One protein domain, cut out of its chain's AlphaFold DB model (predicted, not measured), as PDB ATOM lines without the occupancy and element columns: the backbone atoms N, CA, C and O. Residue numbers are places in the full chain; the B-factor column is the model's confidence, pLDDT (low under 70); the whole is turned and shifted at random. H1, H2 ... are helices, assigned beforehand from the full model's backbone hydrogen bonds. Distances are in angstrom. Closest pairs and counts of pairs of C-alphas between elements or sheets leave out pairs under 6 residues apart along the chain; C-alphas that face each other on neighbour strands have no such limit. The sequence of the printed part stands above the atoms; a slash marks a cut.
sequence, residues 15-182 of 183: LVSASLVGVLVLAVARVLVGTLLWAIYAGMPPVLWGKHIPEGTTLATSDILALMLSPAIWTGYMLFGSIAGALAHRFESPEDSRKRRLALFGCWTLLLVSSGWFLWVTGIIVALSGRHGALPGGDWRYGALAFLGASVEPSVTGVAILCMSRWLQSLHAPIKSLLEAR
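This is residues 15 to 182 of the 183 residues of an uncharacterized protein of Armatimonadetes bacterium (UniProt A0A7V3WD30). H1 runs along an elongated helical body with H2, H3 and H5 packed on it; H4 covers H3 and H5, and H6 crosses the end near residue 15. The printed part has 168 residues, with six named helices, H1 to H6, and no named strand: all helix. It is only just loose, close to compact: radius of gyration of the C-alphas 18.6 A, spans 56 by 35 by 27 A.

H1, residues 15 to 49, begins at C-alpha (28.133, 6.166, -5.662) and measures 50.4 A. H2 is 61 to 69, 12.0 A; H3 71 to 90, 28.2 A; H4 94 to 128, 50.0 A; H5 140 to 162, 32.2 A. H6, 164 to 180, 22.2 A, ends at (26.742, 12.987, 5.304).

The hub H1 touches H2, H3, H5 and H6; its closest C-alphas to H3 are Ser 19 and Ser 82, 4.0 A. H3, H4 and H5 form an up-and-down bundle, each running against the one before. Every O i to N i+4 pair is within hydrogen-bond range in H2 and H3, but 28 of 31 in H1, 29 of 31 in H4, 16 of 19 in H5 and 11 of 13 in H6.

The printed part has no cut; links H1 to H2 and H4 to H5 are long. Residues 114 to 138 are among 33 with pLDDT under 70.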
ATOM      1  N   LEU A  15      27.988   7.549  -5.213       82.50
ATOM      2  CA  LEU A  15      28.133   6.166  -5.662       82.50
ATOM      3  C   LEU A  15      27.908   5.183  -4.511       82.50
ATOM      4  O   LEU A  15      27.228   4.176  -4.696       82.50
ATOM      5  N   VAL A  16      28.430   5.486  -3.320       84.94
ATOM      6  CA  VAL A  16      28.240   4.648  -2.128       84.94
ATOM      7  C   VAL A  16      26.768   4.611  -1.715       84.94
ATOM      8  O   VAL A  16      26.242   3.523  -1.480       84.94
ATOM      9  N   SER A  17      26.071   5.752  -1.685       85.00
ATOM     10  CA  SER A  17      24.633   5.787  -1.387       85.00
ATOM     11  C   SER A  17      23.826   4.996  -2.422       85.00
ATOM     12  O   SER A  17      22.977   4.189  -2.048       85.00
ATOM     13  N   ALA A  18      24.128   5.147  -3.716       86.12
ATOM     14  CA  ALA A  18      23.492   4.398  -4.796       86.12
ATOM     15  C   ALA A  18      23.705   2.880  -4.668       86.12
ATOM     16  O   ALA A  18      22.757   2.104  -4.809       86.12
ATOM     17  N   SER A  19      24.929   2.448  -4.361       88.75
ATOM     18  CA  SER A  19      25.249   1.043  -4.102       88.75
ATOM     19  C   SER A  19      24.503   0.496  -2.884       88.75
ATOM     20  O   SER A  19      23.959  -0.605  -2.952       88.75
ATOM     21  N   LEU A  20      24.414   1.266  -1.796       88.31
ATOM     22  CA  LEU A  20      23.673   0.877  -0.591       88.31
ATOM     23  C   LEU A  20      22.169   0.758  -0.846       88.31
ATOM     24  O   LEU A  20      21.554  -0.196  -0.373       88.31
ATOM     25  N   VAL A  21      21.582   1.666  -1.635       89.00
ATOM     26  CA  VAL A  21      20.188   1.531  -2.095       89.00
ATOM     27  C   VAL A  21      20.018   0.212  -2.844       89.00
ATOM     28  O   VAL A  21      19.083  -0.535  -2.570       89.00
ATOM     29  N   GLY A  22      20.926  -0.093  -3.772       89.25
ATOM     30  CA  GLY A  22      20.848  -1.314  -4.566       89.25
ATOM     31  C   GLY A  22      20.940  -2.590  -3.727       89.25
ATOM     32  O   GLY A  22      20.165  -3.525  -3.937       89.25
ATOM     33  N   VAL A  23      21.827  -2.604  -2.729       91.38
ATOM     34  CA  VAL A  23      21.919  -3.671  -1.724       91.38
ATOM     35  C   VAL A  23      20.621  -3.795  -0.925       91.38
ATOM     36  O   VAL A  23      20.087  -4.894  -0.799       91.38
ATOM     37  N   LEU A  24      20.092  -2.682  -0.412       91.50
ATOM     38  CA  LEU A  24      18.873  -2.662   0.395       91.50
ATOM     39  C   LEU A  24      17.668  -3.198  -0.388       91.50
ATOM     40  O   LEU A  24      16.928  -4.043   0.110       91.50
ATOM     41  N   VAL A  25      17.492  -2.743  -1.628       91.19
ATOM     42  CA  VAL A  25      16.399  -3.173  -2.509       91.19
ATOM     43  C   VAL A  25      16.463  -4.677  -2.758       91.19
ATOM     44  O   VAL A  25      15.445  -5.363  -2.650       91.19
ATOM     45  N   LEU A  26      17.651  -5.213  -3.048       89.81
ATOM     46  CA  LEU A  26      17.813  -6.649  -3.257       89.81
ATOM     47  C   LEU A  26      17.675  -7.461  -1.964       89.81
ATOM     48  O   LEU A  26      17.117  -8.557  -2.003       89.81
ATOM     49  N   ALA A  27      18.092  -6.924  -0.817       89.62
ATOM     50  CA  ALA A  27      17.858  -7.544   0.484       89.62
ATOM     51  C   ALA A  27      16.354  -7.686   0.776       89.62
ATOM     52  O   ALA A  27      15.888  -8.770   1.127       89.62
ATOM     53  N   VAL A  28      15.573  -6.623   0.558       90.25
ATOM     54  CA  VAL A  28      14.107  -6.653   0.707       90.25
ATOM     55  C   VAL A  28      13.479  -7.633  -0.284       90.25
ATOM     56  O   VAL A  28      12.645  -8.450   0.106       90.25
ATOM     57  N   ALA A  29      13.913  -7.611  -1.547       89.56
ATOM     58  CA  ALA A  29      13.457  -8.557  -2.561       89.56
ATOM     59  C   ALA A  29      13.695 -10.010  -2.124       89.56
ATOM     60  O   ALA A  29      12.816 -10.852  -2.284       89.56
ATOM     61  N   ARG A  30      14.844 -10.304  -1.506       87.12
ATOM     62  CA  ARG A  30      15.151 -11.642  -0.996       87.12
ATOM     63  C   ARG A  30      14.200 -12.060   0.122       87.12
ATOM     64  O   ARG A  30      13.674 -13.169   0.065       87.12
ATOM     65  N   VAL A  31      13.950 -11.180   1.096       87.88
ATOM     66  CA  VAL A  31      12.989 -11.417   2.193       87.88
ATOM     67  C   VAL A  31      11.594 -11.739   1.644       87.88
ATOM     68  O   VAL A  31      10.951 -12.699   2.077       87.88
ATOM     69  N   LEU A  32      11.152 -10.988   0.633       89.25
ATOM     70  CA  LEU A  32       9.892 -11.249  -0.060       89.25
ATOM     71  C   LEU A  32       9.882 -12.614  -0.754       89.25
ATOM     72  O   LEU A  32       8.894 -13.336  -0.629       89.25
ATOM     73  N   VAL A  33      10.968 -13.010  -1.431       86.81
ATOM     74  CA  VAL A  33      11.037 -14.326  -2.087       86.81
ATOM     75  C   VAL A  33      10.868 -15.453  -1.080       86.81
ATOM     76  O   VAL A  33      10.039 -16.330  -1.299       86.81
ATOM     77  N   GLY A  34      11.593 -15.437   0.038       83.88
ATOM     78  CA  GLY A  34      11.446 -16.509   1.025       83.88
ATOM     79  C   GLY A  34      10.054 -16.562   1.656       83.88
ATOM     80  O   GLY A  34       9.530 -17.650   1.880       83.88
ATOM     81  N   THR A  35       9.410 -15.407   1.846       87.69
ATOM     82  CA  THR A  35       8.027 -15.333   2.345       87.69
ATOM     83  C   THR A  35       7.035 -15.925   1.337       87.69
ATOM     84  O   THR A  35       6.147 -16.692   1.709       87.69
ATOM     85  N   LEU A  36       7.199 -15.617   0.048       87.25
ATOM     86  CA  LEU A  36       6.367 -16.159  -1.029       87.25
ATOM     87  C   LEU A  36       6.598 -17.657  -1.240       87.25
ATOM     88  O   LEU A  36       5.635 -18.394  -1.424       87.25
ATOM     89  N   LEU A  37       7.848 -18.123  -1.163       82.94
ATOM     90  CA  LEU A  37       8.166 -19.551  -1.184       82.94
ATOM     91  C   LEU A  37       7.469 -20.266  -0.028       82.94
ATOM     92  O   LEU A  37       6.795 -21.265  -0.254       82.94
ATOM     93  N   TRP A  38       7.554 -19.724   1.187       84.81
ATOM     94  CA  TRP A  38       6.843 -20.285   2.334       84.81
ATOM     95  C   TRP A  38       5.333 -20.359   2.093       84.81
ATOM     96  O   TRP A  38       4.739 -21.418   2.275       84.81
ATOM     97  N   ALA A  39       4.719 -19.284   1.592       86.56
ATOM     98  CA  ALA A  39       3.291 -19.269   1.283       86.56
ATOM     99  C   ALA A  39       2.903 -20.302   0.206       86.56
ATOM    100  O   ALA A  39       1.878 -20.969   0.337       86.56
ATOM    101  N   ILE A  40       3.725 -20.476  -0.833       83.75
ATOM    102  CA  ILE A  40       3.507 -21.476  -1.889       83.75
ATOM    103  C   ILE A  40       3.603 -22.890  -1.314       83.75
ATOM    104  O   ILE A  40       2.686 -23.683  -1.506       83.75
ATOM    105  N   TYR A  41       4.669 -23.207  -0.579       79.38
ATOM    106  CA  TYR A  41       4.894 -24.555  -0.049       79.38
ATOM    107  C   TYR A  41       4.020 -24.899   1.165       79.38
ATOM    108  O   TYR A  41       3.874 -26.075   1.482       79.38
ATOM    109  N   ALA A  42       3.392 -23.913   1.809       83.44
ATOM    110  CA  ALA A  42       2.350 -24.137   2.810       83.44
ATOM    111  C   ALA A  42       0.945 -24.232   2.183       83.44
ATOM    112  O   ALA A  42       0.129 -25.048   2.607       83.44
ATOM    113  N   GLY A  43       0.648 -23.399   1.180       85.06
ATOM    114  CA  GLY A  43      -0.706 -23.211   0.653       85.06
ATOM    115  C   GLY A  43      -1.052 -24.013  -0.603       85.06
ATOM    116  O   GLY A  43      -2.214 -24.360  -0.795       85.06
ATOM    117  N   MET A  44      -0.083 -24.331  -1.466       85.81
ATOM    118  CA  MET A  44      -0.335 -25.075  -2.710       85.81
ATOM    119  C   MET A  44      -0.521 -26.585  -2.525       85.81
ATOM    120  O   MET A  44      -1.350 -27.142  -3.248       85.81
ATOM    121  N   PRO A  45       0.154 -27.282  -1.589       83.38
ATOM    122  CA  PRO A  45      -0.065 -28.718  -1.427       83.38
ATOM    123  C   PRO A  45      -1.532 -29.109  -1.138       83.38
ATOM    124  O   PRO A  45      -2.024 -30.027  -1.799       83.38
ATOM    125  N   PRO A  46      -2.293 -28.391  -0.280       86.06
ATOM    126  CA  PRO A  46      -3.736 -28.618  -0.123       86.06
ATOM    127  C   PRO A  46      -4.549 -28.417  -1.411       86.06
ATOM    128  O   PRO A  46      -5.526 -29.127  -1.635       86.06
ATOM    129  N   VAL A  47      -4.158 -27.469  -2.269       87.81
ATOM    130  CA  VAL A  47      -4.845 -27.192  -3.546       87.81
ATOM    131  C   VAL A  47      -4.588 -28.307  -4.559       87.81
ATOM    132  O   VAL A  47      -5.497 -28.723  -5.275       87.81
ATOM    133  N   LEU A  48      -3.352 -28.800  -4.617       83.38
ATOM    134  CA  LEU A  48      -2.918 -29.779  -5.609       83.38
ATOM    135  C   LEU A  48      -3.290 -31.221  -5.229       83.38
ATOM    136  O   LEU A  48      -3.614 -32.015  -6.113       83.38
ATOM    137  N   TRP A  49      -3.272 -31.573  -3.940       85.81
ATOM    138  CA  TRP A  49      -3.506 -32.948  -3.471       85.81
ATOM    139  C   TRP A  49      -4.698 -33.117  -2.511       85.81
ATOM    140  O   TRP A  49      -5.055 -34.246  -2.159       85.81
ATOM    141  N   GLY A  50      -5.381 -32.038  -2.121       85.69
ATOM    142  CA  GLY A  50      -6.562 -32.112  -1.260       85.69
ATOM    143  C   GLY A  50      -6.231 -32.655   0.133       85.69
ATOM    144  O   GLY A  50      -5.347 -32.147   0.816       85.69
ATOM    145  N   LYS A  51      -6.959 -33.690   0.572       81.12
ATOM    146  CA  LYS A  51      -6.796 -34.287   1.912       81.12
ATOM    147  C   LYS A  51      -5.558 -35.178   2.051       81.12
ATOM    148  O   LYS A  51      -5.164 -35.466   3.176       81.12
ATOM    149  N   HIS A  52      -4.977 -35.648   0.947       81.62
ATOM    150  CA  HIS A  52      -3.849 -36.579   0.976       81.62
ATOM    151  C   HIS A  52      -2.586 -35.898   0.458       81.62
ATOM    152  O   HIS A  52      -2.228 -36.047  -0.704       81.62
ATOM    153  N   ILE A  53      -1.943 -35.117   1.325       80.69
ATOM    154  CA  ILE A  53      -0.721 -34.378   1.003       80.69
ATOM    155  C   ILE A  53       0.479 -35.325   1.162       80.69
ATOM    156  O   ILE A  53       0.711 -35.799   2.275       80.69
ATOM    157  N   PRO A  54       1.240 -35.610   0.091       74.62
ATOM    158  CA  PRO A  54       2.414 -36.469   0.183       74.62
ATOM    159  C   PRO A  54       3.522 -35.841   1.039       74.62
ATOM    160  O   PRO A  54       3.745 -34.624   0.992       74.62
ATOM    161  N   GLU A  55       4.261 -36.672   1.774       70.81
ATOM    162  CA  GLU A  55       5.454 -36.236   2.505       70.81
ATOM    163  C   GLU A  55       6.499 -35.634   1.549       70.81
ATOM    164  O   GLU A  55       6.692 -36.110   0.431       70.81
ATOM    165  N   GLY A  56       7.158 -34.552   1.972       66.81
ATOM    166  CA  GLY A  56       8.152 -33.841   1.157       66.81
ATOM    167  C   GLY A  56       7.587 -32.816   0.160       66.81
ATOM    168  O   GLY A  56       8.363 -32.143  -0.511       66.81
ATOM    169  N   THR A  57       6.261 -32.638   0.075       68.31
ATOM    170  CA  THR A  57       5.642 -31.525  -0.689       68.31
ATOM    171  C   THR A  57       5.607 -30.204   0.078       68.31
ATOM    172  O   THR A  57       5.366 -29.149  -0.508       68.31
ATOM    173  N   THR A  58       5.864 -30.252   1.384       70.88
ATOM    174  CA  THR A  58       6.024 -29.083   2.246       70.88
ATOM    175  C   THR A  58       7.507 -28.903   2.551       70.88
ATOM    176  O   THR A  58       8.204 -29.857   2.891       70.88
ATOM    177  N   LEU A  59       8.003 -27.678   2.402       65.88
ATOM    178  CA  LEU A  59       9.346 -27.312   2.841       65.88
ATOM    179  C   LEU A  59       9.283 -26.925   4.315       65.88
ATOM    180  O   LEU A  59       8.430 -26.123   4.709       65.88
ATOM    181  N   ALA A  60      10.195 -27.455   5.131       71.56
ATOM    182  CA  ALA A  60      10.286 -27.016   6.511       71.56
ATOM    183  C   ALA A  60      10.716 -25.542   6.552       71.56
ATOM    184  O   ALA A  60      11.539 -25.085   5.753       71.56
ATOM    185  N   THR A  61      10.207 -24.787   7.526       72.38
ATOM    186  CA  THR A  61      10.612 -23.387   7.730       72.38
ATOM    187  C   THR A  61      12.130 -23.256   7.883       72.38
ATOM    188  O   THR A  61      12.708 -22.276   7.422       72.38
ATOM    189  N   SER A  62      12.793 -24.260   8.469       70.88
ATOM    190  CA  SER A  62      14.254 -24.330   8.583       70.88
ATOM    191  C   SER A  62      14.964 -24.381   7.231       70.88
ATOM    192  O   SER A  62      16.004 -23.750   7.082       70.88
ATOM    193  N   ASP A  63      14.406 -25.081   6.242       73.56
ATOM    194  CA  ASP A  63      15.007 -25.216   4.912       73.56
ATOM    195  C   ASP A  63      14.847 -23.919   4.117       73.56
ATOM    196  O   ASP A  63      15.778 -23.456   3.458       73.56
ATOM    197  N   ILE A  64      13.687 -23.270   4.257       71.56
ATOM    198  CA  ILE A  64      13.443 -21.945   3.685       71.56
ATOM    199  C   ILE A  64      14.387 -20.929   4.321       71.56
ATOM    200  O   ILE A  64      15.040 -20.190   3.593       71.56
ATOM    201  N   LEU A  65      14.529 -20.923   5.649       70.75
ATOM    202  CA  LEU A  65      15.473 -20.055   6.355       70.75
ATOM    203  C   LEU A  65      16.926 -20.324   5.949       70.75
ATOM    204  O   LEU A  65      17.670 -19.374   5.720       70.75
ATOM    205  N   ALA A  66      17.331 -21.587   5.802       73.00
ATOM    206  CA  ALA A  66      18.670 -21.944   5.338       73.00
ATOM    207  C   ALA A  66      18.934 -21.420   3.916       73.00
ATOM    208  O   ALA A  66      19.990 -20.848   3.647       73.00
ATOM    209  N   LEU A  67      17.948 -21.528   3.020       69.19
ATOM    210  CA  LEU A  67      18.005 -20.924   1.690       69.19
ATOM    211  C   LEU A  67      18.038 -19.392   1.768       69.19
ATOM    212  O   LEU A  67      18.805 -18.753   1.044       69.19
ATOM    213  N   MET A  68      17.224 -18.781   2.629       72.44
ATOM    214  CA  MET A  68      17.167 -17.330   2.805       72.44
ATOM    215  C   MET A  68      18.490 -16.770   3.298       72.44
ATOM    216  O   MET A  68      18.884 -15.713   2.829       72.44
ATOM    217  N   LEU A  69      19.148 -17.457   4.230       74.00
ATOM    218  CA  LEU A  69      20.337 -16.993   4.946       74.00
ATOM    219  C   LEU A  69      21.644 -17.539   4.366       74.00
ATOM    220  O   LEU A  69      22.709 -17.241   4.900       74.00
ATOM    221  N   SER A  70      21.583 -18.306   3.273       76.50
ATOM    222  CA  SER A  70      22.767 -18.855   2.613       76.50
ATOM    223  C   SER A  70      23.784 -17.744   2.299       76.50
ATOM    224  O   SER A  70      23.480 -16.849   1.497       76.50
ATOM    225  N   PRO A  71      25.001 -17.792   2.879       69.62
ATOM    226  CA  PRO A  71      26.011 -16.754   2.680       69.62
ATOM    227  C   PRO A  71      26.407 -16.580   1.211       69.62
ATOM    228  O   PRO A  71      26.652 -15.463   0.756       69.62
ATOM    229  N   ALA A  72      26.421 -17.673   0.444       69.94
ATOM    230  CA  ALA A  72      26.724 -17.643  -0.982       69.94
ATOM    231  C   ALA A  72      25.660 -16.863  -1.776       69.94
ATOM    232  O   ALA A  72      26.001 -16.042  -2.626       69.94
ATOM    233  N   ILE A  73      24.379 -17.059  -1.443       73.00
ATOM    234  CA  ILE A  73      23.267 -16.340  -2.076       73.00
ATOM    235  C   ILE A  73      23.324 -14.858  -1.697       73.00
ATOM    236  O   ILE A  73      23.281 -13.995  -2.573       73.00
ATOM    237  N   TRP A  74      23.511 -14.545  -0.413       78.62
ATOM    238  CA  TRP A  74      23.633 -13.157   0.044       78.62
ATOM    239  C   TRP A  74      24.804 -12.416  -0.591       78.62
ATOM    240  O   TRP A  74      24.657 -11.252  -0.949       78.62
ATOM    241  N   THR A  75      25.937 -13.086  -0.794       80.44
ATOM    242  CA  THR A  75      27.096 -12.485  -1.466       80.44
ATOM    243  C   THR A  75      26.746 -12.058  -2.892       80.44
ATOM    244  O   THR A  75      27.066 -10.938  -3.293       80.44
ATOM    245  N   GLY A  76      26.017 -12.898  -3.636       81.00
ATOM    246  CA  GLY A  76      25.518 -12.548  -4.967       81.00
ATOM    247  C   GLY A  76      24.585 -11.335  -4.940       81.00
ATOM    248  O   GLY A  76      24.782 -10.383  -5.691       81.00
ATOM    249  N   TYR A  77      23.617 -11.317  -4.023       83.44
ATOM    250  CA  TYR A  77      22.673 -10.203  -3.875       83.44
ATOM    251  C   TYR A  77      23.363  -8.891  -3.492       83.44
ATOM    252  O   TYR A  77      23.035  -7.840  -4.037       83.44
ATOM    253  N   MET A  78      24.346  -8.942  -2.596       87.25
ATOM    254  CA  MET A  78      25.136  -7.778  -2.196       87.25
ATOM    255  C   MET A  78      25.932  -7.221  -3.381       87.25
ATOM    256  O   MET A  78      25.885  -6.022  -3.659       87.25
ATOM    257  N   LEU A  79      26.615  -8.097  -4.123       88.50
ATOM    258  CA  LEU A  79      27.425  -7.714  -5.276       88.50
ATOM    259  C   LEU A  79      26.567  -7.133  -6.406       88.50
ATOM    260  O   LEU A  79      26.796  -6.008  -6.849       88.50
ATOM    261  N   PHE A  80      25.555  -7.874  -6.859       87.31
ATOM    262  CA  PHE A  80      24.703  -7.441  -7.965       87.31
ATOM    263  C   PHE A  80      23.796  -6.275  -7.577       87.31
ATOM    264  O   PHE A  80      23.513  -5.435  -8.428       87.31
ATOM    265  N   GLY A  81      23.397  -6.170  -6.308       86.81
ATOM    266  CA  GLY A  81      22.659  -5.024  -5.780       86.81
ATOM    267  C   GLY A  81      23.501  -3.764  -5.834       86.81
ATOM    268  O   GLY A  81      23.074  -2.767  -6.411       86.81
ATOM    269  N   SER A  82      24.736  -3.836  -5.335       89.31
ATOM    270  CA  SER A  82      25.691  -2.729  -5.402       89.31
ATOM    271  C   SER A  82      25.953  -2.279  -6.844       89.31
ATOM    272  O   SER A  82      25.861  -1.086  -7.145       89.31
ATOM    273  N   ILE A  83      26.207  -3.225  -7.757       89.44
ATOM    274  CA  ILE A  83      26.447  -2.932  -9.178       89.44
ATOM    275  C   ILE A  83      25.197  -2.325  -9.828       89.44
ATOM    276  O   ILE A  83      25.300  -1.317 -10.524       89.44
ATOM    277  N   ALA A  84      24.011  -2.892  -9.595       87.94
ATOM    278  CA  ALA A  84      22.763  -2.388 -10.163       87.94
ATOM    279  C   ALA A  84      22.437  -0.972  -9.667       87.94
ATOM    280  O   ALA A  84      22.044  -0.125 -10.469       87.94
ATOM    281  N   GLY A  85      22.644  -0.696  -8.376       87.00
ATOM    282  CA  GLY A  85      22.490   0.637  -7.795       87.00
ATOM    283  C   GLY A  85      23.439   1.653  -8.433       87.00
ATOM    284  O   GLY A  85      22.999   2.692  -8.932       87.00
ATOM    285  N   ALA A  86      24.728   1.315  -8.526       87.50
ATOM    286  CA  ALA A  86      25.733   2.164  -9.162       87.50
ATOM    287  C   ALA A  86      25.443   2.411 -10.654       87.50
ATOM    288  O   ALA A  86      25.573   3.536 -11.135       87.50
ATOM    289  N   LEU A  87      25.007   1.388 -11.400       86.38
ATOM    290  CA  LEU A  87      24.628   1.518 -12.812       86.38
ATOM    291  C   LEU A  87      23.359   2.357 -12.994       86.38
ATOM    292  O   LEU A  87      23.289   3.160 -13.925       86.38
ATOM    293  N   ALA A  88      22.364   2.198 -12.118       85.38
ATOM    294  CA  ALA A  88      21.136   2.982 -12.160       85.38
ATOM    295  C   ALA A  88      21.411   4.476 -11.942       85.38
ATOM    296  O   ALA A  88      20.827   5.294 -12.652       85.38
ATOM    297  N   HIS A  89      22.324   4.811 -11.026       86.69
ATOM    298  CA  HIS A  89      22.775   6.184 -10.799       86.69
ATOM    299  C   HIS A  89      23.657   6.708 -11.944       86.69
ATOM    300  O   HIS A  89      23.436   7.802 -12.454       86.69
ATOM    301  N   ARG A  90      24.615   5.909 -12.436       84.12
ATOM    302  CA  ARG A  90      25.499   6.309 -13.548       84.12
ATOM    303  C   ARG A  90      24.728   6.668 -14.822       84.12
ATOM    304  O   ARG A  90      25.154   7.554 -15.555       84.12
ATOM    305  N   PHE A  91      23.621   5.977 -15.087       80.44
ATOM    306  CA  PHE A  91      22.758   6.205 -16.247       80.44
ATOM    307  C   PHE A  91      21.426   6.862 -15.856       80.44
ATOM    308  O   PHE A  91      20.365   6.504 -16.377       80.44
ATOM    309  N   GLU A  92      21.447   7.795 -14.904       78.75
ATOM    310  CA  GLU A  92      20.241   8.491 -14.446       78.75
ATOM    311  C   GLU A  92      19.607   9.359 -15.550       78.75
ATOM    312  O   GLU A  92      18.377   9.438 -15.629       78.75
ATOM    313  N   SER A  93      20.431   9.899 -16.458       76.44
ATOM    314  CA  SER A  93      19.997  10.740 -17.582       76.44
ATOM    315  C   SER A  93      18.898  10.076 -18.437       76.44
ATOM    316  O   SER A  93      19.019   8.893 -18.786       76.44
ATOM    317  N   PRO A  94      17.842  10.815 -18.840       71.81
ATOM    318  CA  PRO A  94      16.779  10.300 -19.711       71.81
ATOM    319  C   PRO A  94      17.302   9.742 -21.043       71.81
ATOM    320  O   PRO A  94      16.770   8.751 -21.558       71.81
ATOM    321  N   GLU A  95      18.371  10.343 -21.570       77.56
ATOM    322  CA  GLU A  95      19.005   9.979 -22.844       77.56
ATOM    323  C   GLU A  95      19.650   8.583 -22.804       77.56
ATOM    324  O   GLU A  95      19.710   7.885 -23.817       77.56
ATOM    325  N   ASP A  96      20.050   8.113 -21.619       83.19
ATOM    326  CA  ASP A  96      20.686   6.808 -21.423       83.19
ATOM    327  C   ASP A  96      19.703   5.705 -20.994       83.19
ATOM    328  O   ASP A  96      20.110   4.586 -20.669       83.19
ATOM    329  N   SER A  97      18.392   5.965 -21.039       80.62
ATOM    330  CA  SER A  97      17.351   5.031 -20.581       80.62
ATOM    331  C   SER A  97      17.444   3.627 -21.201       80.62
ATOM    332  O   SER A  97      17.251   2.627 -20.500       80.62
ATOM    333  N   ARG A  98      17.797   3.522 -22.492       84.44
ATOM    334  CA  ARG A  98      18.009   2.233 -23.176       84.44
ATOM    335  C   ARG A  98      19.242   1.500 -22.646       84.44
ATOM    336  O   ARG A  98      19.152   0.306 -22.364       84.44
ATOM    337  N   LYS A  99      20.368   2.203 -22.475       84.38
ATOM    338  CA  LYS A  99      21.614   1.630 -21.937       84.38
ATOM    339  C   LYS A  99      21.422   1.176 -20.493       84.38
ATOM    340  O   LYS A  99      21.820   0.068 -20.152       84.38
ATOM    341  N   ARG A 100      20.720   1.977 -19.680       83.94
ATOM    342  CA  ARG A 100      20.352   1.641 -18.299       83.94
ATOM    343  C   ARG A 100      19.553   0.347 -18.228       83.94
ATOM    344  O   ARG A 100      19.920  -0.550 -17.478       83.94
ATOM    345  N   ARG A 101      18.475   0.232 -19.012       85.69
ATOM    346  CA  ARG A 101      17.653  -0.989 -19.037       85.69
ATOM    347  C   ARG A 101      18.471  -2.208 -19.442       85.69
ATOM    348  O   ARG A 101      18.337  -3.238 -18.801       85.69
ATOM    349  N   LEU A 102      19.321  -2.083 -20.460       88.06
ATOM    350  CA  LEU A 102      20.136  -3.196 -20.950       88.06
ATOM    351  C   LEU A 102      21.198  -3.623 -19.923       88.06
ATOM    352  O   LEU A 102      21.382  -4.814 -19.695       88.06
ATOM    353  N   ALA A 103      21.827  -2.665 -19.238       86.56
ATOM    354  CA  ALA A 103      22.779  -2.936 -18.165       86.56
ATOM    355  C   ALA A 103      22.108  -3.599 -16.945       86.56
ATOM    356  O   ALA A 103      22.594  -4.613 -16.454       86.56
ATOM    357  N   LEU A 104      20.956  -3.080 -16.499       87.06
ATOM    358  CA  LEU A 104      20.178  -3.665 -15.399       87.06
ATOM    359  C   LEU A 104      19.631  -5.051 -15.760       87.06
ATOM    360  O   LEU A 104      19.651  -5.954 -14.931       87.06
ATOM    361  N   PHE A 105      19.200  -5.244 -17.005       87.81
ATOM    362  CA  PHE A 105      18.803  -6.554 -17.515       87.81
ATOM    363  C   PHE A 105      19.977  -7.541 -17.520       87.81
ATOM    364  O   PHE A 105      19.803  -8.701 -17.151       87.81
ATOM    365  N   GLY A 106      21.184  -7.080 -17.866       86.12
ATOM    366  CA  GLY A 106      22.416  -7.858 -17.737       86.12
ATOM    367  C   GLY A 106      22.702  -8.259 -16.288       86.12
ATOM    368  O   GLY A 106      22.946  -9.433 -16.026       86.12
ATOM    369  N   CYS A 107      22.593  -7.326 -15.335       85.19
ATOM    370  CA  CYS A 107      22.730  -7.622 -13.904       85.19
ATOM    371  C   CYS A 107      21.700  -8.642 -13.419       85.19
ATOM    372  O   CYS A 107      22.058  -9.561 -12.690       85.19
ATOM    373  N   TRP A 108      20.443  -8.506 -13.838       85.50
ATOM    374  CA  TRP A 108      19.402  -9.480 -13.522       85.50
ATOM    375  C   TRP A 108      19.721 -10.854 -14.108       85.50
ATOM    376  O   TRP A 108      19.714 -11.835 -13.378       85.50
ATOM    377  N   THR A 109      20.079 -10.928 -15.390       83.88
ATOM    378  CA  THR A 109      20.419 -12.196 -16.054       83.88
ATOM    379  C   THR A 109      21.602 -12.883 -15.374       83.88
ATOM    380  O   THR A 109      21.547 -14.081 -15.114       83.88
ATOM    381  N   LEU A 110      22.653 -12.134 -15.028       84.00
ATOM    382  CA  LEU A 110      23.805 -12.669 -14.300       84.00
ATOM    383  C   LEU A 110      23.415 -13.155 -12.903       84.00
ATOM    384  O   LEU A 110      23.813 -14.256 -12.527       84.00
ATOM    385  N   LEU A 111      22.588 -12.385 -12.182       80.12
ATOM    386  CA  LEU A 111      22.045 -12.799 -10.892       80.12
ATOM    387  C   LEU A 111      21.266 -14.114 -11.038       80.12
ATOM    388  O   LEU A 111      21.494 -15.029 -10.257       80.12
ATOM    389  N   LEU A 112      20.424 -14.259 -12.067       76.94
ATOM    390  CA  LEU A 112      19.684 -15.497 -12.332       76.94
ATOM    391  C   LEU A 112      20.581 -16.682 -12.647       76.94
ATOM    392  O   LEU A 112      20.309 -17.775 -12.165       76.94
ATOM    393  N   VAL A 113      21.637 -16.489 -13.432       75.94
ATOM    394  CA  VAL A 113      22.595 -17.565 -13.704       75.94
ATOM    395  C   VAL A 113      23.264 -18.001 -12.401       75.94
ATOM    396  O   VAL A 113      23.346 -19.197 -12.133       75.94
ATOM    397  N   SER A 114      23.654 -17.057 -11.537       69.19
ATOM    398  CA  SER A 114      24.243 -17.385 -10.234       69.19
ATOM    399  C   SER A 114      23.253 -18.017  -9.243       69.19
ATOM    400  O   SER A 114      23.600 -18.996  -8.586       69.19
ATOM    401  N   SER A 115      22.017 -17.518  -9.152       64.88
ATOM    402  CA  SER A 115      20.991 -18.005  -8.216       64.88
ATOM    403  C   SER A 115      20.339 -19.302  -8.693       64.88
ATOM    404  O   SER A 115      20.098 -20.202  -7.896       64.88
ATOM    405  N   GLY A 116      20.083 -19.422  -9.997       62.47
ATOM    406  CA  GLY A 116      19.532 -20.610 -10.643       62.47
ATOM    407  C   GLY A 116      20.499 -21.787 -10.588       62.47
ATOM    408  O   GLY A 116      20.078 -22.894 -10.267       62.47
ATOM    409  N   TRP A 117      21.802 -21.543 -10.780       56.31
ATOM    410  CA  TRP A 117      22.835 -22.550 -10.523       56.31
ATOM    411  C   TRP A 117      22.820 -23.007  -9.061       56.31
ATOM    412  O   TRP A 117      22.860 -24.202  -8.786       56.31
ATOM    413  N   PHE A 118      22.688 -22.078  -8.111       54.41
ATOM    414  CA  PHE A 118      22.712 -22.409  -6.687       54.41
ATOM    415  C   PHE A 118      21.456 -23.160  -6.219       54.41
ATOM    416  O   PHE A 118      21.569 -24.115  -5.453       54.41
ATOM    417  N   LEU A 119      20.266 -22.779  -6.694       57.94
ATOM    418  CA  LEU A 119      19.009 -23.487  -6.422       57.94
ATOM    419  C   LEU A 119      18.991 -24.873  -7.074       57.94
ATOM    420  O   LEU A 119      18.513 -25.821  -6.459       57.94
ATOM    421  N   TRP A 120      19.562 -25.009  -8.272       57.12
ATOM    422  CA  TRP A 120      19.731 -26.299  -8.937       57.12
ATOM    423  C   TRP A 120      20.714 -27.202  -8.179       57.12
ATOM    424  O   TRP A 120      20.381 -28.345  -7.880       57.12
ATOM    425  N   VAL A 121      21.871 -26.678  -7.761       51.25
ATOM    426  CA  VAL A 121      22.854 -27.406  -6.938       51.25
ATOM    427  C   VAL A 121      22.273 -27.779  -5.573       51.25
ATOM    428  O   VAL A 121      22.439 -28.912  -5.130       51.25
ATOM    429  N   THR A 122      21.541 -26.878  -4.916       54.03
ATOM    430  CA  THR A 122      20.915 -27.162  -3.614       54.03
ATOM    431  C   THR A 122      19.778 -28.172  -3.762       54.03
ATOM    432  O   THR A 122      19.677 -29.092  -2.958       54.03
ATOM    433  N   GLY A 123      18.972 -28.068  -4.823       54.66
ATOM    434  CA  GLY A 123      17.941 -29.048  -5.166       54.66
ATOM    435  C   GLY A 123      18.522 -30.433  -5.452       54.66
ATOM    436  O   GLY A 123      17.981 -31.426  -4.975       54.66
ATOM    437  N   ILE A 124      19.667 -30.508  -6.137       50.03
ATOM    438  CA  ILE A 124      20.414 -31.755  -6.342       50.03
ATOM    439  C   ILE A 124      20.955 -32.297  -5.021       50.03
ATOM    440  O   ILE A 124      20.795 -33.478  -4.755       50.03
ATOM    441  N   ILE A 125      21.559 -31.467  -4.168       46.50
ATOM    442  CA  ILE A 125      22.098 -31.908  -2.874       46.50
ATOM    443  C   ILE A 125      20.977 -32.424  -1.963       46.50
ATOM    444  O   ILE A 125      21.138 -33.464  -1.332       46.50
ATOM    445  N   VAL A 126      19.824 -31.751  -1.924       48.09
ATOM    446  CA  VAL A 126      18.654 -32.188  -1.147       48.09
ATOM    447  C   VAL A 126      18.066 -33.479  -1.722       48.09
ATOM    448  O   VAL A 126      17.831 -34.416  -0.960       48.09
ATOM    449  N   ALA A 127      17.922 -33.588  -3.047       46.66
ATOM    450  CA  ALA A 127      17.458 -34.811  -3.706       46.66
ATOM    451  C   ALA A 127      18.425 -35.995  -3.509       46.66
ATOM    452  O   ALA A 127      17.990 -37.119  -3.273       46.66
ATOM    453  N   LEU A 128      19.739 -35.750  -3.542       39.88
ATOM    454  CA  LEU A 128      20.777 -36.754  -3.288       39.88
ATOM    455  C   LEU A 128      20.919 -37.102  -1.799       39.88
ATOM    456  O   LEU A 128      21.400 -38.184  -1.477       39.88
ATOM    457  N   SER A 129      20.488 -36.227  -0.884       43.12
ATOM    458  CA  SER A 129      20.545 -36.479   0.565       43.12
ATOM    459  C   SER A 129      19.534 -37.522   1.056       43.12
ATOM    460  O   SER A 129      19.551 -37.875   2.235       43.12
ATOM    461  N   GLY A 130      18.632 -38.002   0.188       44.47
ATOM    462  CA  GLY A 130      17.670 -39.069   0.490       44.47
ATOM    463  C   GLY A 130      16.620 -38.720   1.554       44.47
ATOM    464  O   GLY A 130      15.766 -39.548   1.856       44.47
ATOM    465  N   ARG A 131      16.656 -37.504   2.120       46.25
ATOM    466  CA  ARG A 131      15.721 -37.038   3.159       46.25
ATOM    467  C   ARG A 131      14.322 -36.751   2.638       46.25
ATOM    468  O   ARG A 131      13.397 -36.645   3.436       46.25
ATOM    469  N   HIS A 132      14.164 -36.543   1.339       48.75
ATOM    470  CA  HIS A 132      12.880 -36.329   0.683       48.75
ATOM    471  C   HIS A 132      12.834 -37.409  -0.390       48.75
ATOM    472  O   HIS A 132      13.687 -37.403  -1.274       48.75
ATOM    473  N   GLY A 133      11.971 -38.413  -0.202       44.34
ATOM    474  CA  GLY A 133      11.978 -39.669  -0.955       44.34
ATOM    475  C   GLY A 133      11.999 -39.498  -2.477       44.34
ATOM    476  O   GLY A 133      11.819 -38.399  -2.999       44.34
ATOM    477  N   ALA A 134      12.228 -40.607  -3.189       47.56
ATOM    478  CA  ALA A 134      12.319 -40.639  -4.648       47.56
ATOM    479  C   ALA A 134      11.258 -39.736  -5.295       47.56
ATOM    480  O   ALA A 134      10.068 -39.938  -5.060       47.56
ATOM    481  N   LEU A 135      11.700 -38.750  -6.093       51.94
ATOM    482  CA  LEU A 135      10.822 -37.927  -6.928       51.94
ATOM    483  C   LEU A 135       9.865 -38.883  -7.650       51.94
ATOM    484  O   LEU A 135      10.349 -39.689  -8.454       51.94
ATOM    485  N   PRO A 136       8.551 -38.865  -7.361       49.03
ATOM    486  CA  PRO A 136       7.628 -39.772  -8.016       49.03
ATOM    487  C   PRO A 136       7.562 -39.345  -9.480       49.03
ATOM    488  O   PRO A 136       6.904 -38.370  -9.844       49.03
ATOM    489  N   GLY A 137       8.331 -40.034 -10.321       49.47
ATOM    490  CA  GLY A 137       8.348 -39.799 -11.753       49.47
ATOM    491  C   GLY A 137       6.945 -40.034 -12.299       49.47
ATOM    492  O   GLY A 137       6.490 -41.172 -12.333       49.47
ATOM    493  N   GLY A 138       6.253 -38.961 -12.690       61.38
ATOM    494  CA  GLY A 138       4.964 -39.047 -13.384       61.38
ATOM    495  C   GLY A 138       3.837 -38.148 -12.873       61.38
ATOM    496  O   GLY A 138       2.844 -38.016 -13.585       61.38
ATOM    497  N   ASP A 139       3.952 -37.496 -11.708       73.38
ATOM    498  CA  ASP A 139       2.901 -36.581 -11.222       73.38
ATOM    499  C   ASP A 139       3.221 -35.113 -11.570       73.38
ATOM    500  O   ASP A 139       4.133 -34.486 -11.021       73.38
ATOM    501  N   TRP A 140       2.433 -34.549 -12.496       75.62
ATOM    502  CA  TRP A 140       2.574 -33.176 -12.995       75.62
ATOM    503  C   TRP A 140       2.477 -32.118 -11.888       75.62
ATOM    504  O   TRP A 140       3.007 -31.018 -12.051       75.62
ATOM    505  N   ARG A 141       1.835 -32.433 -10.756       77.56
ATOM    506  CA  ARG A 141       1.643 -31.508  -9.631       77.56
ATOM    507  C   ARG A 141       2.958 -31.157  -8.941       77.56
ATOM    508  O   ARG A 141       3.139 -30.008  -8.548       77.56
ATOM    509  N   TYR A 142       3.906 -32.097  -8.865       70.50
ATOM    510  CA  TYR A 142       5.266 -31.801  -8.391       70.50
ATOM    511  C   TYR A 142       5.986 -30.855  -9.349       70.50
ATOM    512  O   TYR A 142       6.629 -29.906  -8.908       70.50
ATOM    513  N   GLY A 143       5.823 -31.066 -10.660       68.38
ATOM    514  CA  GLY A 143       6.340 -30.157 -11.683       68.38
ATOM    515  C   GLY A 143       5.743 -28.753 -11.567       68.38
ATOM    516  O   GLY A 143       6.479 -27.771 -11.617       68.38
ATOM    517  N   ALA A 144       4.433 -28.647 -11.333       73.38
ATOM    518  CA  ALA A 144       3.748 -27.373 -11.127       73.38
ATOM    519  C   ALA A 144       4.215 -26.657  -9.850       73.38
ATOM    520  O   ALA A 144       4.481 -25.456  -9.884       73.38
ATOM    521  N   LEU A 145       4.369 -27.384  -8.738       73.62
ATOM    522  CA  LEU A 145       4.851 -26.830  -7.471       73.62
ATOM    523  C   LEU A 145       6.304 -26.341  -7.584       73.62
ATOM    524  O   LEU A 145       6.615 -25.223  -7.174       73.62
ATOM    525  N   ALA A 146       7.172 -27.143  -8.207       72.56
ATOM    526  CA  ALA A 146       8.558 -26.774  -8.466       72.56
ATOM    527  C   ALA A 146       8.658 -25.563  -9.405       72.56
ATOM    528  O   ALA A 146       9.445 -24.655  -9.146       72.56
ATOM    529  N   PHE A 147       7.833 -25.506 -10.457       72.94
ATOM    530  CA  PHE A 147       7.771 -24.367 -11.373       72.94
ATOM    531  C   PHE A 147       7.321 -23.084 -10.664       72.94
ATOM    532  O   PHE A 147       7.970 -22.047 -10.807       72.94
ATOM    533  N   LEU A 148       6.259 -23.154  -9.853       74.44
ATOM    534  CA  LEU A 148       5.783 -22.021  -9.056       74.44
ATOM    535  C   LEU A 148       6.886 -21.510  -8.130       74.44
ATOM    536  O   LEU A 148       7.210 -20.326  -8.183       74.44
ATOM    537  N   GLY A 149       7.526 -22.395  -7.362       73.62
ATOM    538  CA  GLY A 149       8.636 -22.027  -6.484       73.62
ATOM    539  C   GLY A 149       9.826 -21.424  -7.242       73.62
ATOM    540  O   GLY A 149      10.322 -20.360  -6.872       73.62
ATOM    541  N   ALA A 150      10.248 -22.046  -8.344       74.75
ATOM    542  CA  ALA A 150      11.365 -21.572  -9.163       74.75
ATOM    543  C   ALA A 150      11.087 -20.221  -9.842       74.75
ATOM    544  O   ALA A 150      12.026 -19.479 -10.122       74.75
ATOM    545  N   SER A 151       9.819 -19.881 -10.091       77.81
ATOM    546  CA  SER A 151       9.428 -18.621 -10.735       77.81
ATOM    547  C   SER A 151       9.465 -17.400  -9.805       77.81
ATOM    548  O   SER A 151       9.625 -16.278 -10.281       77.81
ATOM    549  N   VAL A 152       9.379 -17.590  -8.482       81.88
ATOM    550  CA  VAL A 152       9.307 -16.475  -7.517       81.88
ATOM    551  C   VAL A 152      10.575 -15.627  -7.533       81.88
ATOM    552  O   VAL A 152      10.505 -14.406  -7.673       81.88
ATOM    553  N   GLU A 153      11.734 -16.270  -7.398       82.12
ATOM    554  CA  GLU A 153      13.031 -15.591  -7.356       82.12
ATOM    555  C   GLU A 153      13.257 -14.705  -8.598       82.12
ATOM    556  O   GLU A 153      13.484 -13.501  -8.420       82.12
ATOM    557  N   PRO A 154      13.146 -15.207  -9.847       78.94
ATOM    558  CA  PRO A 154      13.370 -14.385 -11.027       78.94
ATOM    559  C   PRO A 154      12.363 -13.254 -11.192       78.94
ATOM    560  O   PRO A 154      12.760 -12.164 -11.612       78.94
ATOM    561  N   SER A 155      11.095 -13.470 -10.836       83.44
ATOM    562  CA  SER A 155      10.073 -12.428 -10.917       83.44
ATOM    563  C   SER A 155      10.336 -11.298  -9.924       83.44
ATOM    564  O   SER A 155      10.387 -10.133 -10.320       83.44
ATOM    565  N   VAL A 156      10.547 -11.616  -8.645       87.06
ATOM    566  CA  VAL A 156      10.716 -10.598  -7.596       87.06
ATOM    567  C   VAL A 156      12.039  -9.848  -7.767       87.06
ATOM    568  O   VAL A 156      12.059  -8.616  -7.732       87.06
ATOM    569  N   THR A 157      13.142 -10.560  -8.023       85.00
ATOM    570  CA  THR A 157      14.450  -9.923  -8.270       85.00
ATOM    571  C   THR A 157      14.470  -9.123  -9.565       85.00
ATOM    572  O   THR A 157      15.052  -8.040  -9.602       85.00
ATOM    573  N   GLY A 158      13.800  -9.605 -10.615       85.62
ATOM    574  CA  GLY A 158      13.669  -8.895 -11.884       85.62
ATOM    575  C   GLY A 158      12.925  -7.581 -11.721       85.62
ATOM    576  O   GLY A 158      13.417  -6.541 -12.153       85.62
ATOM    577  N   VAL A 159      11.787  -7.592 -11.023       88.44
ATOM    578  CA  VAL A 159      11.051  -6.361 -10.700       88.44
ATOM    579  C   VAL A 159      11.926  -5.407  -9.887       88.44
ATOM    580  O   VAL A 159      12.022  -4.230 -10.237       88.44
ATOM    581  N   ALA A 160      12.611  -5.901  -8.852       88.44
ATOM    582  CA  ALA A 160      13.482  -5.091  -8.003       88.44
ATOM    583  C   ALA A 160      14.614  -4.410  -8.798       88.44
ATOM    584  O   ALA A 160      14.801  -3.196  -8.691       88.44
ATOM    585  N   ILE A 161      15.316  -5.161  -9.653       85.81
ATOM    586  CA  ILE A 161      16.434  -4.655 -10.466       85.81
ATOM    587  C   ILE A 161      15.947  -3.722 -11.577       85.81
ATOM    588  O   ILE A 161      16.512  -2.648 -11.775       85.81
ATOM    589  N   LEU A 162      14.882  -4.074 -12.298       86.00
ATOM    590  CA  LEU A 162      14.383  -3.244 -13.400       86.00
ATOM    591  C   LEU A 162      13.749  -1.938 -12.898       86.00
ATOM    592  O   LEU A 162      13.798  -0.918 -13.591       86.00
ATOM    593  N   CYS A 163      13.211  -1.938 -11.676       87.94
ATOM    594  CA  CYS A 163      12.702  -0.741 -11.011       87.94
ATOM    595  C   CYS A 163      13.766   0.002 -10.186       87.94
ATOM    596  O   CYS A 163      13.427   1.002  -9.556       87.94
ATOM    597  N   MET A 164      15.044  -0.405 -10.228       88.12
ATOM    598  CA  MET A 164      16.125   0.178  -9.416       88.12
ATOM    599  C   MET A 164      16.204   1.705  -9.528       88.12
ATOM    600  O   MET A 164      16.354   2.386  -8.524       88.12
ATOM    601  N   SER A 165      16.014   2.268 -10.724       82.75
ATOM    602  CA  SER A 165      15.988   3.733 -10.910       82.75
ATOM    603  C   SER A 165      14.901   4.449 -10.091       82.75
ATOM    604  O   SER A 165      15.158   5.521  -9.553       82.75
ATOM    605  N   ARG A 166      13.710   3.852  -9.939       86.00
ATOM    606  CA  ARG A 166      12.616   4.420  -9.130       86.00
ATOM    607  C   ARG A 166      12.910   4.302  -7.638       86.00
ATOM    608  O   ARG A 166      12.657   5.234  -6.877       86.00
ATOM    609  N   TRP A 167      13.476   3.166  -7.232       86.06
ATOM    610  CA  TRP A 167      13.933   2.962  -5.859       86.06
ATOM    611  C   TRP A 167      15.014   3.969  -5.484       86.06
ATOM    612  O   TRP A 167      14.943   4.573  -4.420       86.06
ATOM    613  N   LEU A 168      15.958   4.214  -6.391       84.12
ATOM    614  CA  LEU A 168      17.021   5.191  -6.215       84.12
ATOM    615  C   LEU A 168      16.458   6.607  -6.076       84.12
ATOM    616  O   LEU A 168      16.772   7.272  -5.101       84.12
ATOM    617  N   GLN A 169      15.526   7.029  -6.932       83.25
ATOM    618  CA  GLN A 169      14.850   8.327  -6.772       83.25
ATOM    619  C   GLN A 169      14.177   8.500  -5.399       83.25
ATOM    620  O   GLN A 169      14.169   9.599  -4.855       83.25
ATOM    621  N   SER A 170      13.643   7.418  -4.827       83.12
ATOM    622  CA  SER A 170      12.910   7.463  -3.555       83.12
ATOM    623  C   SER A 170      13.819   7.361  -2.324       83.12
ATOM    624  O   SER A 170      13.526   7.947  -1.286       83.12
ATOM    625  N   LEU A 171      14.915   6.601  -2.417       82.62
ATOM    626  CA  LEU A 171      15.745   6.204  -1.271       82.62
ATOM    627  C   LEU A 171      17.128   6.865  -1.252       82.62
ATOM    628  O   LEU A 171      17.800   6.842  -0.223       82.62
ATOM    629  N   HIS A 172      17.569   7.470  -2.355       79.38
ATOM    630  CA  HIS A 172      18.917   8.031  -2.449       79.38
ATOM    631  C   HIS A 172      19.105   9.243  -1.531       79.38
ATOM    632  O   HIS A 172      20.099   9.302  -0.812       79.38
ATOM    633  N   ALA A 173      18.152  10.180  -1.502       75.38
ATOM    634  CA  ALA A 173      18.218  11.362  -0.638       75.38
ATOM    635  C   ALA A 173      18.316  11.028   0.870       75.38
ATOM    636  O   ALA A 173      19.232  11.544   1.511       75.38
ATOM    637  N   PRO A 174      17.464  10.152   1.454       76.62
ATOM    638  CA  PRO A 174      17.571   9.806   2.874       76.62
ATOM    639  C   PRO A 174      18.831   8.996   3.215       76.62
ATOM    640  O   PRO A 174      19.373   9.139   4.306       76.62
ATOM    641  N   ILE A 175      19.334   8.157   2.304       77.25
ATOM    642  CA  ILE A 175      20.583   7.415   2.543       77.25
ATOM    643  C   ILE A 175      21.794   8.348   2.454       77.25
ATOM    644  O   ILE A 175      22.703   8.252   3.278       77.25
ATOM    645  N   LYS A 176      21.799   9.278   1.493       74.38
ATOM    646  CA  LYS A 176      22.854  10.285   1.354       74.38
ATOM    647  C   LYS A 176      22.929  11.185   2.590       74.38
ATOM    648  O   LYS A 176      24.013  11.339   3.139       74.38
ATOM    649  N   SER A 177      21.795  11.684   3.089       74.75
ATOM    650  CA  SER A 177      21.779  12.529   4.291       74.75
ATOM    651  C   SER A 177      22.276  11.800   5.546       74.75
ATOM    652  O   SER A 177      22.987  12.391   6.354       74.75
ATOM    653  N   LEU A 178      21.970  10.505   5.698       74.69
ATOM    654  CA  LEU A 178      22.495   9.679   6.794       74.69
ATOM    655  C   LEU A 178      24.012   9.477   6.721       74.69
ATOM    656  O   LEU A 178      24.667   9.412   7.762       74.69
ATOM    657  N   LEU A 179      24.563   9.339   5.513       75.06
ATOM    658  CA  LEU A 179      26.005   9.216   5.310       75.06
ATOM    659  C   LEU A 179      26.706  10.540   5.600       75.06
ATOM    660  O   LEU A 179      27.701  10.543   6.311       75.06
ATOM    661  N   GLU A 180      26.169  11.653   5.106       75.38
ATOM    662  CA  GLU A 180      26.742  12.987   5.304       75.38
ATOM    663  C   GLU A 180      26.665  13.451   6.765       75.38
ATOM    664  O   GLU A 180      27.585  14.102   7.231       75.38
ATOM    665  N   ALA A 181      25.641  13.057   7.528       72.69
ATOM    666  CA  ALA A 181      25.535  13.386   8.955       72.69
ATOM    667  C   ALA A 181      26.562  12.666   9.856       72.69
ATOM    668  O   ALA A 181      26.642  12.956  11.050       72.69
ATOM    669  N   ARG A 182      27.298  11.680   9.323       58.78
ATOM    670  CA  ARG A 182      28.322  10.914  10.056       58.78
ATOM    671  C   ARG A 182      29.759  11.339   9.744       58.78
ATOM    672  O   ARG A 182      30.671  10.767  10.340       58.78
TER     673      ARG A 182